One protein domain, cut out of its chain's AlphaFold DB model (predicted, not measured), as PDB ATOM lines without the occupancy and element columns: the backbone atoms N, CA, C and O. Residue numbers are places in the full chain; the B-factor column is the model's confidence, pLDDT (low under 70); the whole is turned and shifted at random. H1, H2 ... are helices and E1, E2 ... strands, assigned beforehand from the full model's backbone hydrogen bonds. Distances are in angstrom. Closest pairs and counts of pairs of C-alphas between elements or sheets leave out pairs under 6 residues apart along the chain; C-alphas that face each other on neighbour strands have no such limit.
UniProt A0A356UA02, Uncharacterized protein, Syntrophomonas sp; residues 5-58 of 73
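This is residues 5 to 58 of the 73 residues of an uncharacterized protein of Syntrophomonas sp (UniProt A0A356UA02). Two separate two-stranded hairpins, E1 with E2 and E3 with E4, are bridged by one short helix: H1 packs on E3 and E4, and its first residues reach E2. The 54 printed residues hold E1, E2, H1, E3, E4 in chain order, both sheets antiparallel, class mixed. The whole is only just compact, close to loose, with radius of gyration of the C-alphas 11.6 A and spans of 31 by 27 by 16 A.

E1, residues 5 to 9, and E2, residues 15 to 20, form a hairpin, with N 8 and O 17 2.8 A apart. Residues 18 to 19 of E2 also pair antiparallel with residues 25 to 26. H1, residues 28 to 37, comes closest to E2 at the C-alphas of Asn 17 and Val 28, 6.8 A; 5 of its 6 O i to N i+4 pairs are within hydrogen-bond range. E3, residues 43 to 47, is closest to H1 at C-alphas 44 and 35, 6.5 A. E3 forms a hairpin with E4, residues 53 to 57; N 56 and O 44 are 2.8 A apart. E2 and E3 are apart.

E1 begins at C-alpha 5 (136.283, 80.056, 67.225); E4 ends at C-alpha 57 (139.636, 76.064, 76.995). H1 is 14.6 A long, E2 14.1 A.

The farthest C-alphas, Gly 23 and Asp 50, are 35.1 A apart. The printed part has no cut and no long link; residue 58 has pLDDT under 70.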
ATOM      1  N   THR A   5     136.095  78.812  67.987       87.44
ATOM      2  CA  THR A   5     136.283  80.056  67.225       87.44
ATOM      3  C   THR A   5     136.173  81.301  68.098       87.44
ATOM      4  O   THR A   5     136.853  82.296  67.846       87.44
ATOM      5  N   ALA A   6     135.331  81.269  69.134       85.56
ATOM      6  CA  ALA A   6     135.187  82.372  70.078       85.56
ATOM      7  C   ALA A   6     134.690  81.895  71.445       85.56
ATOM      8  O   ALA A   6     133.866  80.988  71.531       85.56
ATOM      9  N   VAL A   7     135.129  82.573  72.503       86.75
ATOM     10  CA  VAL A   7     134.626  82.409  73.872       86.75
ATOM     11  C   VAL A   7     134.020  83.742  74.291       86.75
ATOM     12  O   VAL A   7     134.728  84.735  74.420       86.75
ATOM     13  N   ASN A   8     132.702  83.786  74.464       85.69
ATOM     14  CA  ASN A   8     131.984  85.000  74.839       85.69
ATOM     15  C   ASN A   8     131.793  85.039  76.356       85.69
ATOM     16  O   ASN A   8     131.245  84.101  76.942       85.69
ATOM     17  N   ARG A   9     132.215  86.142  76.977       87.06
ATOM     18  CA  ARG A   9     132.100  86.390  78.419       87.06
ATOM     19  C   ARG A   9     131.120  87.525  78.695       87.06
ATOM     20  O   ARG A   9     130.917  88.384  77.839       87.06
ATOM     21  N   ASN A  10     130.502  87.514  79.871       85.44
ATOM     22  CA  ASN A  10     129.736  88.660  80.356       85.44
ATOM     23  C   ASN A  10     130.665  89.730  80.960       85.44
ATOM     24  O   ASN A  10     131.881  89.552  81.039       85.44
ATOM     25  N   GLU A  11     130.076  90.830  81.423       84.44
ATOM     26  CA  GLU A  11     130.773  91.946  82.083       84.44
ATOM     27  C   GLU A  11     131.524  91.558  83.369       84.44
ATOM     28  O   GLU A  11     132.426  92.270  83.799       84.44
ATOM     29  N   HIS A  12     131.198  90.404  83.955       80.69
ATOM     30  CA  HIS A  12     131.870  89.842  85.126       80.69
ATOM     31  C   HIS A  12     132.990  88.852  84.765       80.69
ATOM     32  O   HIS A  12     133.559  88.227  85.657       80.69
ATOM     33  N   GLY A  13     133.295  88.665  83.475       76.69
ATOM     34  CA  GLY A  13     134.308  87.714  83.007       76.69
ATOM     35  C   GLY A  13     133.845  86.252  82.965       76.69
ATOM     36  O   GLY A  13     134.643  85.370  82.662       76.69
ATOM     37  N   ILE A  14     132.563  85.969  83.214       81.19
ATOM     38  CA  ILE A  14     132.008  84.608  83.205       81.19
ATOM     39  C   ILE A  14     131.721  84.182  81.766       81.19
ATOM     40  O   ILE A  14     131.060  84.915  81.027       81.19
ATOM     41  N   ILE A  15     132.172  82.986  81.369       84.69
ATOM     42  CA  ILE A  15     131.872  82.414  80.049       84.69
ATOM     43  C   ILE A  15     130.367  82.161  79.935       84.69
ATOM     44  O   ILE A  15     129.798  81.354  80.664       84.69
ATOM     45  N   VAL A  16     129.734  82.832  78.976       87.88
ATOM     46  CA  VAL A  16     128.304  82.685  78.681       87.88
ATOM     47  C   VAL A  16     128.095  81.646  77.589       87.88
ATOM     48  O   VAL A  16     127.177  80.835  77.662       87.88
ATOM     49  N   ASN A  17     128.925  81.684  76.546       90.06
ATOM     50  CA  ASN A  17     128.841  80.746  75.436       90.06
ATOM     51  C   ASN A  17     130.150  80.666  74.649       90.06
ATOM     52  O   ASN A  17     130.981  81.572  74.679       90.06
ATOM     53  N   ILE A  18     130.298  79.572  73.917       89.94
ATOM     54  CA  ILE A  18     131.473  79.213  73.140       89.94
ATOM     55  C   ILE A  18     130.998  78.902  71.725       89.94
ATOM     56  O   ILE A  18     130.092  78.094  71.527       89.94
ATOM     57  N   ASN A  19     131.588  79.565  70.741       90.44
ATOM     58  CA  ASN A  19     131.303  79.318  69.337       90.44
ATOM     59  C   ASN A  19     132.284  78.276  68.799       90.44
ATOM     60  O   ASN A  19     133.491  78.360  69.038       90.44
ATOM     61  N   LEU A  20     131.756  77.320  68.045       90.06
ATOM     62  CA  LEU A  20     132.517  76.247  67.421       90.06
ATOM     63  C   LEU A  20     132.738  76.523  65.928       90.06
ATOM     64  O   LEU A  20     132.061  77.354  65.319       90.06
ATOM     65  N   THR A  21     133.703  75.831  65.323       89.12
ATOM     66  CA  THR A  21     134.033  75.957  63.889       89.12
ATOM     67  C   THR A  21     132.911  75.499  62.961       89.12
ATOM     68  O   THR A  21     132.874  75.908  61.806       89.12
ATOM     69  N   ASP A  22     131.978  74.690  63.459       88.19
ATOM     70  CA  ASP A  22     130.786  74.255  62.727       88.19
ATOM     71  C   ASP A  22     129.603  75.236  62.836       88.19
ATOM     72  O   ASP A  22     128.512  74.953  62.344       88.19
ATOM     73  N   GLY A  23     129.810  76.390  63.479       88.38
ATOM     74  CA  GLY A  23     128.799  77.427  63.660       88.38
ATOM     75  C   GLY A  23     127.868  77.207  64.853       88.38
ATOM     76  O   GLY A  23     127.038  78.077  65.127       88.38
ATOM     77  N   ARG A  24     127.996  76.100  65.601       91.06
ATOM     78  CA  ARG A  24     127.243  75.917  66.849       91.06
ATOM     79  C   ARG A  24     127.727  76.891  67.916       91.06
ATOM     80  O   ARG A  24     128.914  77.198  68.022       91.06
ATOM     81  N   ARG A  25     126.791  77.324  68.756       92.56
ATOM     82  CA  ARG A  25     127.060  78.057  69.990       92.56
ATOM     83  C   ARG A  25     126.644  77.171  71.153       92.56
ATOM     84  O   ARG A  25     125.480  76.794  71.234       92.56
ATOM     85  N   VAL A  26     127.597  76.837  72.009       91.25
ATOM     86  CA  VAL A  26     127.428  75.892  73.114       91.25
ATOM     87  C   VAL A  26     127.786  76.551  74.438       91.25
ATOM     88  O   VAL A  26     128.577  77.492  74.495       91.25
ATOM     89  N   THR A  27     127.197  76.070  75.517       90.50
ATOM     90  CA  THR A  27     127.602  76.404  76.886       90.50
ATOM     91  C   THR A  27     128.856  75.624  77.296       90.50
ATOM     92  O   THR A  27     129.291  74.702  76.604       90.50
ATOM     93  N   VAL A  28     129.441  75.976  78.445       86.44
ATOM     94  CA  VAL A  28     130.581  75.245  79.031       86.44
ATOM     95  C   VAL A  28     130.221  73.775  79.295       86.44
ATOM     96  O   VAL A  28     130.991  72.879  78.950       86.44
ATOM     97  N   GLU A  29     129.025  73.517  79.828       87.19
ATOM     98  CA  GLU A  29     128.547  72.158  80.114       87.19
ATOM     99  C   GLU A  29     128.340  71.334  78.839       87.19
ATOM    100  O   GLU A  29     128.735  70.169  78.765       87.19
ATOM    101  N   GLU A  30     127.772  71.939  77.794       89.88
ATOM    102  CA  GLU A  30     127.622  71.277  76.497       89.88
ATOM    103  C   GLU A  30     128.978  70.999  75.850       89.88
ATOM    104  O   GLU A  30     129.200  69.895  75.350       89.88
ATOM    105  N   LEU A  31     129.913  71.955  75.907       87.88
ATOM    106  CA  LEU A  31     131.269  71.751  75.411       87.88
ATOM    107  C   LEU A  31     131.949  70.583  76.132       87.88
ATOM    108  O   LEU A  31     132.548  69.737  75.474       87.88
ATOM    109  N   LYS A  32     131.807  70.480  77.458       86.19
ATOM    110  CA  LYS A  32     132.336  69.354  78.238       86.19
ATOM    111  C   LYS A  32     131.809  68.016  77.715       86.19
ATOM    112  O   LYS A  32     132.589  67.096  77.492       86.19
ATOM    113  N   GLN A  33     130.503  67.909  77.464       88.62
ATOM    114  CA  GLN A  33     129.896  66.691  76.912       88.62
ATOM    115  C   GLN A  33     130.390  66.361  75.498       88.62
ATOM    116  O   GLN A  33     130.512  65.185  75.152       88.62
ATOM    117  N   ILE A  34     130.670  67.380  74.683       88.75
ATOM    118  CA  ILE A  34     131.213  67.216  73.330       88.75
ATOM    119  C   ILE A  34     132.659  66.716  73.404       88.75
ATOM    120  O   ILE A  34     132.965  65.702  72.790       88.75
ATOM    121  N   VAL A  35     133.512  67.342  74.221       87.50
ATOM    122  CA  VAL A  35     134.936  66.983  74.377       87.50
ATOM    123  C   VAL A  35     135.128  65.551  74.903       87.50
ATOM    124  O   VAL A  35     136.119  64.899  74.589       87.50
ATOM    125  N   ILE A  36     134.170  65.021  75.675       84.38
ATOM    126  CA  ILE A  36     134.179  63.608  76.106       84.38
ATOM    127  C   ILE A  36     133.937  62.649  74.928       84.38
ATOM    128  O   ILE A  36     134.427  61.520  74.940       84.38
ATOM    129  N   LYS A  37     133.150  63.062  73.930       86.69
ATOM    130  CA  LYS A  37     132.700  62.212  72.814       86.69
ATOM    131  C   LYS A  37     133.574  62.352  71.573       86.69
ATOM    132  O   LYS A  37     133.748  61.384  70.838       86.69
ATOM    133  N   GLU A  38     134.089  63.547  71.324       85.88
ATOM    134  CA  GLU A  38     134.889  63.893  70.157       85.88
ATOM    135  C   GLU A  38     135.997  64.888  70.523       85.88
ATOM    136  O   GLU A  38     135.908  65.618  71.505       85.88
ATOM    137  N   ASN A  39     137.060  64.923  69.723       81.62
ATOM    138  CA  ASN A  39     138.175  65.836  69.954       81.62
ATOM    139  C   ASN A  39     137.841  67.243  69.429       81.62
ATOM    140  O   ASN A  39     137.559  67.403  68.238       81.62
ATOM    141  N   VAL A  40     137.918  68.254  70.302       85.25
ATOM    142  CA  VAL A  40     137.678  69.664  69.967       85.25
ATOM    143  C   VAL A  40     138.987  70.441  70.076       85.25
ATOM    144  O   VAL A  40     139.555  70.582  71.153       85.25
ATOM    145  N   GLY A  41     139.472  70.984  68.961       82.56
ATOM    146  CA  GLY A  41     140.642  71.857  68.933       82.56
ATOM    147  C   GLY A  41     140.447  73.072  69.843       82.56
ATOM    148  O   GLY A  41     139.465  73.804  69.703       82.56
ATOM    149  N   GLY A  42     141.367  73.259  70.789       79.00
ATOM    150  CA  GLY A  42     141.269  74.314  71.797       79.00
ATOM    151  C   GLY A  42     140.430  73.950  73.025       79.00
ATOM    152  O   GLY A  42     140.224  74.805  73.875       79.00
ATOM    153  N   ALA A  43     139.956  72.709  73.183       84.31
ATOM    154  CA  ALA A  43     139.395  72.260  74.456       84.31
ATOM    155  C   ALA A  43     139.807  70.837  74.820       84.31
ATOM    156  O   ALA A  43     139.730  69.917  74.010       84.31
ATOM    157  N   TYR A  44     140.212  70.642  76.072       80.81
ATOM    158  CA  TYR A  44     140.551  69.323  76.593       80.81
ATOM    159  C   TYR A  44     140.131  69.179  78.051       80.81
ATOM    160  O   TYR A  44     140.057  70.150  78.801       80.81
ATOM    161  N   ILE A  45     139.854  67.941  78.457       82.50
ATOM    162  CA  ILE A  45     139.577  67.607  79.852       82.50
ATOM    163  C   ILE A  45     140.849  67.021  80.450       82.50
ATOM    164  O   ILE A  45     141.336  65.992  79.981       82.50
ATOM    165  N   SER A  46     141.371  67.650  81.496       80.56
ATOM    166  CA  SER A  46     142.401  67.046  82.339       80.56
ATOM    167  C   SER A  46     141.786  66.565  83.640       80.56
ATOM    168  O   SER A  46     140.874  67.194  84.179       80.56
ATOM    169  N   ARG A  47     142.308  65.456  84.160       75.00
ATOM    170  CA  ARG A  47     142.077  65.069  85.549       75.00
ATOM    171  C   ARG A  47     143.211  65.602  86.396       75.00
ATOM    172  O   ARG A  47     144.370  65.406  86.033       75.00
ATOM    173  N   ASP A  48     142.874  66.282  87.479       73.44
ATOM    174  CA  ASP A  48     143.868  66.626  88.484       73.44
ATOM    175  C   ASP A  48     144.234  65.405  89.344       73.44
ATOM    176  O   ASP A  48     143.730  64.292  89.162       73.44
ATOM    177  N   SER A  49     145.191  65.615  90.246       72.88
ATOM    178  CA  SER A  49     145.710  64.592  91.157       72.88
ATOM    179  C   SER A  49     144.663  64.091  92.156       72.88
ATOM    180  O   SER A  49     144.818  62.987  92.676       72.88
ATOM    181  N   ASP A  50     143.602  64.869  92.372       74.81
ATOM    182  CA  ASP A  50     142.483  64.553  93.259       74.81
ATOM    183  C   ASP A  50     141.360  63.793  92.523       74.81
ATOM    184  O   ASP A  50     140.433  63.265  93.139       74.81
ATOM    185  N   GLY A  51     141.478  63.647  91.198       70.75
ATOM    186  CA  GLY A  51     140.535  62.929  90.345       70.75
ATOM    187  C   GLY A  51     139.411  63.803  89.783       70.75
ATOM    188  O   GLY A  51     138.545  63.282  89.067       70.75
ATOM    189  N   GLU A  52     139.426  65.109  90.043       75.06
ATOM    190  CA  GLU A  52     138.447  66.049  89.516       75.06
ATOM    191  C   GLU A  52     138.730  66.353  88.043       75.06
ATOM    192  O   GLU A  52     139.870  66.476  87.586       75.06
ATOM    193  N   GLN A  53     137.658  66.441  87.256       73.31
ATOM    194  CA  GLN A  53     137.745  66.720  85.826       73.31
ATOM    195  C   GLN A  53     137.616  68.217  85.576       73.31
ATOM    196  O   GLN A  53     136.539  68.788  85.761       73.31
ATOM    197  N   ARG A  54     138.688  68.819  85.066       76.88
ATOM    198  CA  ARG A  54     138.744  70.234  84.697       76.88
ATOM    199  C   ARG A  54     138.687  70.378  83.186       76.88
ATOM    200  O   ARG A  54     139.408  69.689  82.464       76.88
ATOM    201  N   LEU A  55     137.808  71.258  82.713       79.25
ATOM    202  CA  LEU A  55     137.730  71.618  81.304       79.25
ATOM    203  C   LEU A  55     138.675  72.793  81.058       79.25
ATOM    204  O   LEU A  55     138.472  73.882  81.589       79.25
ATOM    205  N   HIS A  56     139.683  72.566  80.230       79.81
ATOM    206  CA  HIS A  56     140.581  73.601  79.751       79.81
ATOM    207  C   HIS A  56     140.104  74.082  78.391       79.81
ATOM    208  O   HIS A  56     139.826  73.271  77.507       79.81
ATOM    209  N   ILE A  57     140.015  75.401  78.238       78.19
ATOM    210  CA  ILE A  57     139.636  76.064  76.995       78.19
ATOM    211  C   ILE A  57     140.794  76.983  76.608       78.19
ATOM    212  O   ILE A  57     141.195  77.840  77.384       78.19
ATOM    213  N   VAL A  58     141.330  76.784  75.412       69.88
ATOM    214  CA  VAL A  58     142.427  77.546  74.818       69.88
ATOM    215  C   VAL A  58     141.926  78.107  73.496       69.88
ATOM    216  O   VAL A  58     141.410  77.366  72.654       69.88
TER     217      VAL A  58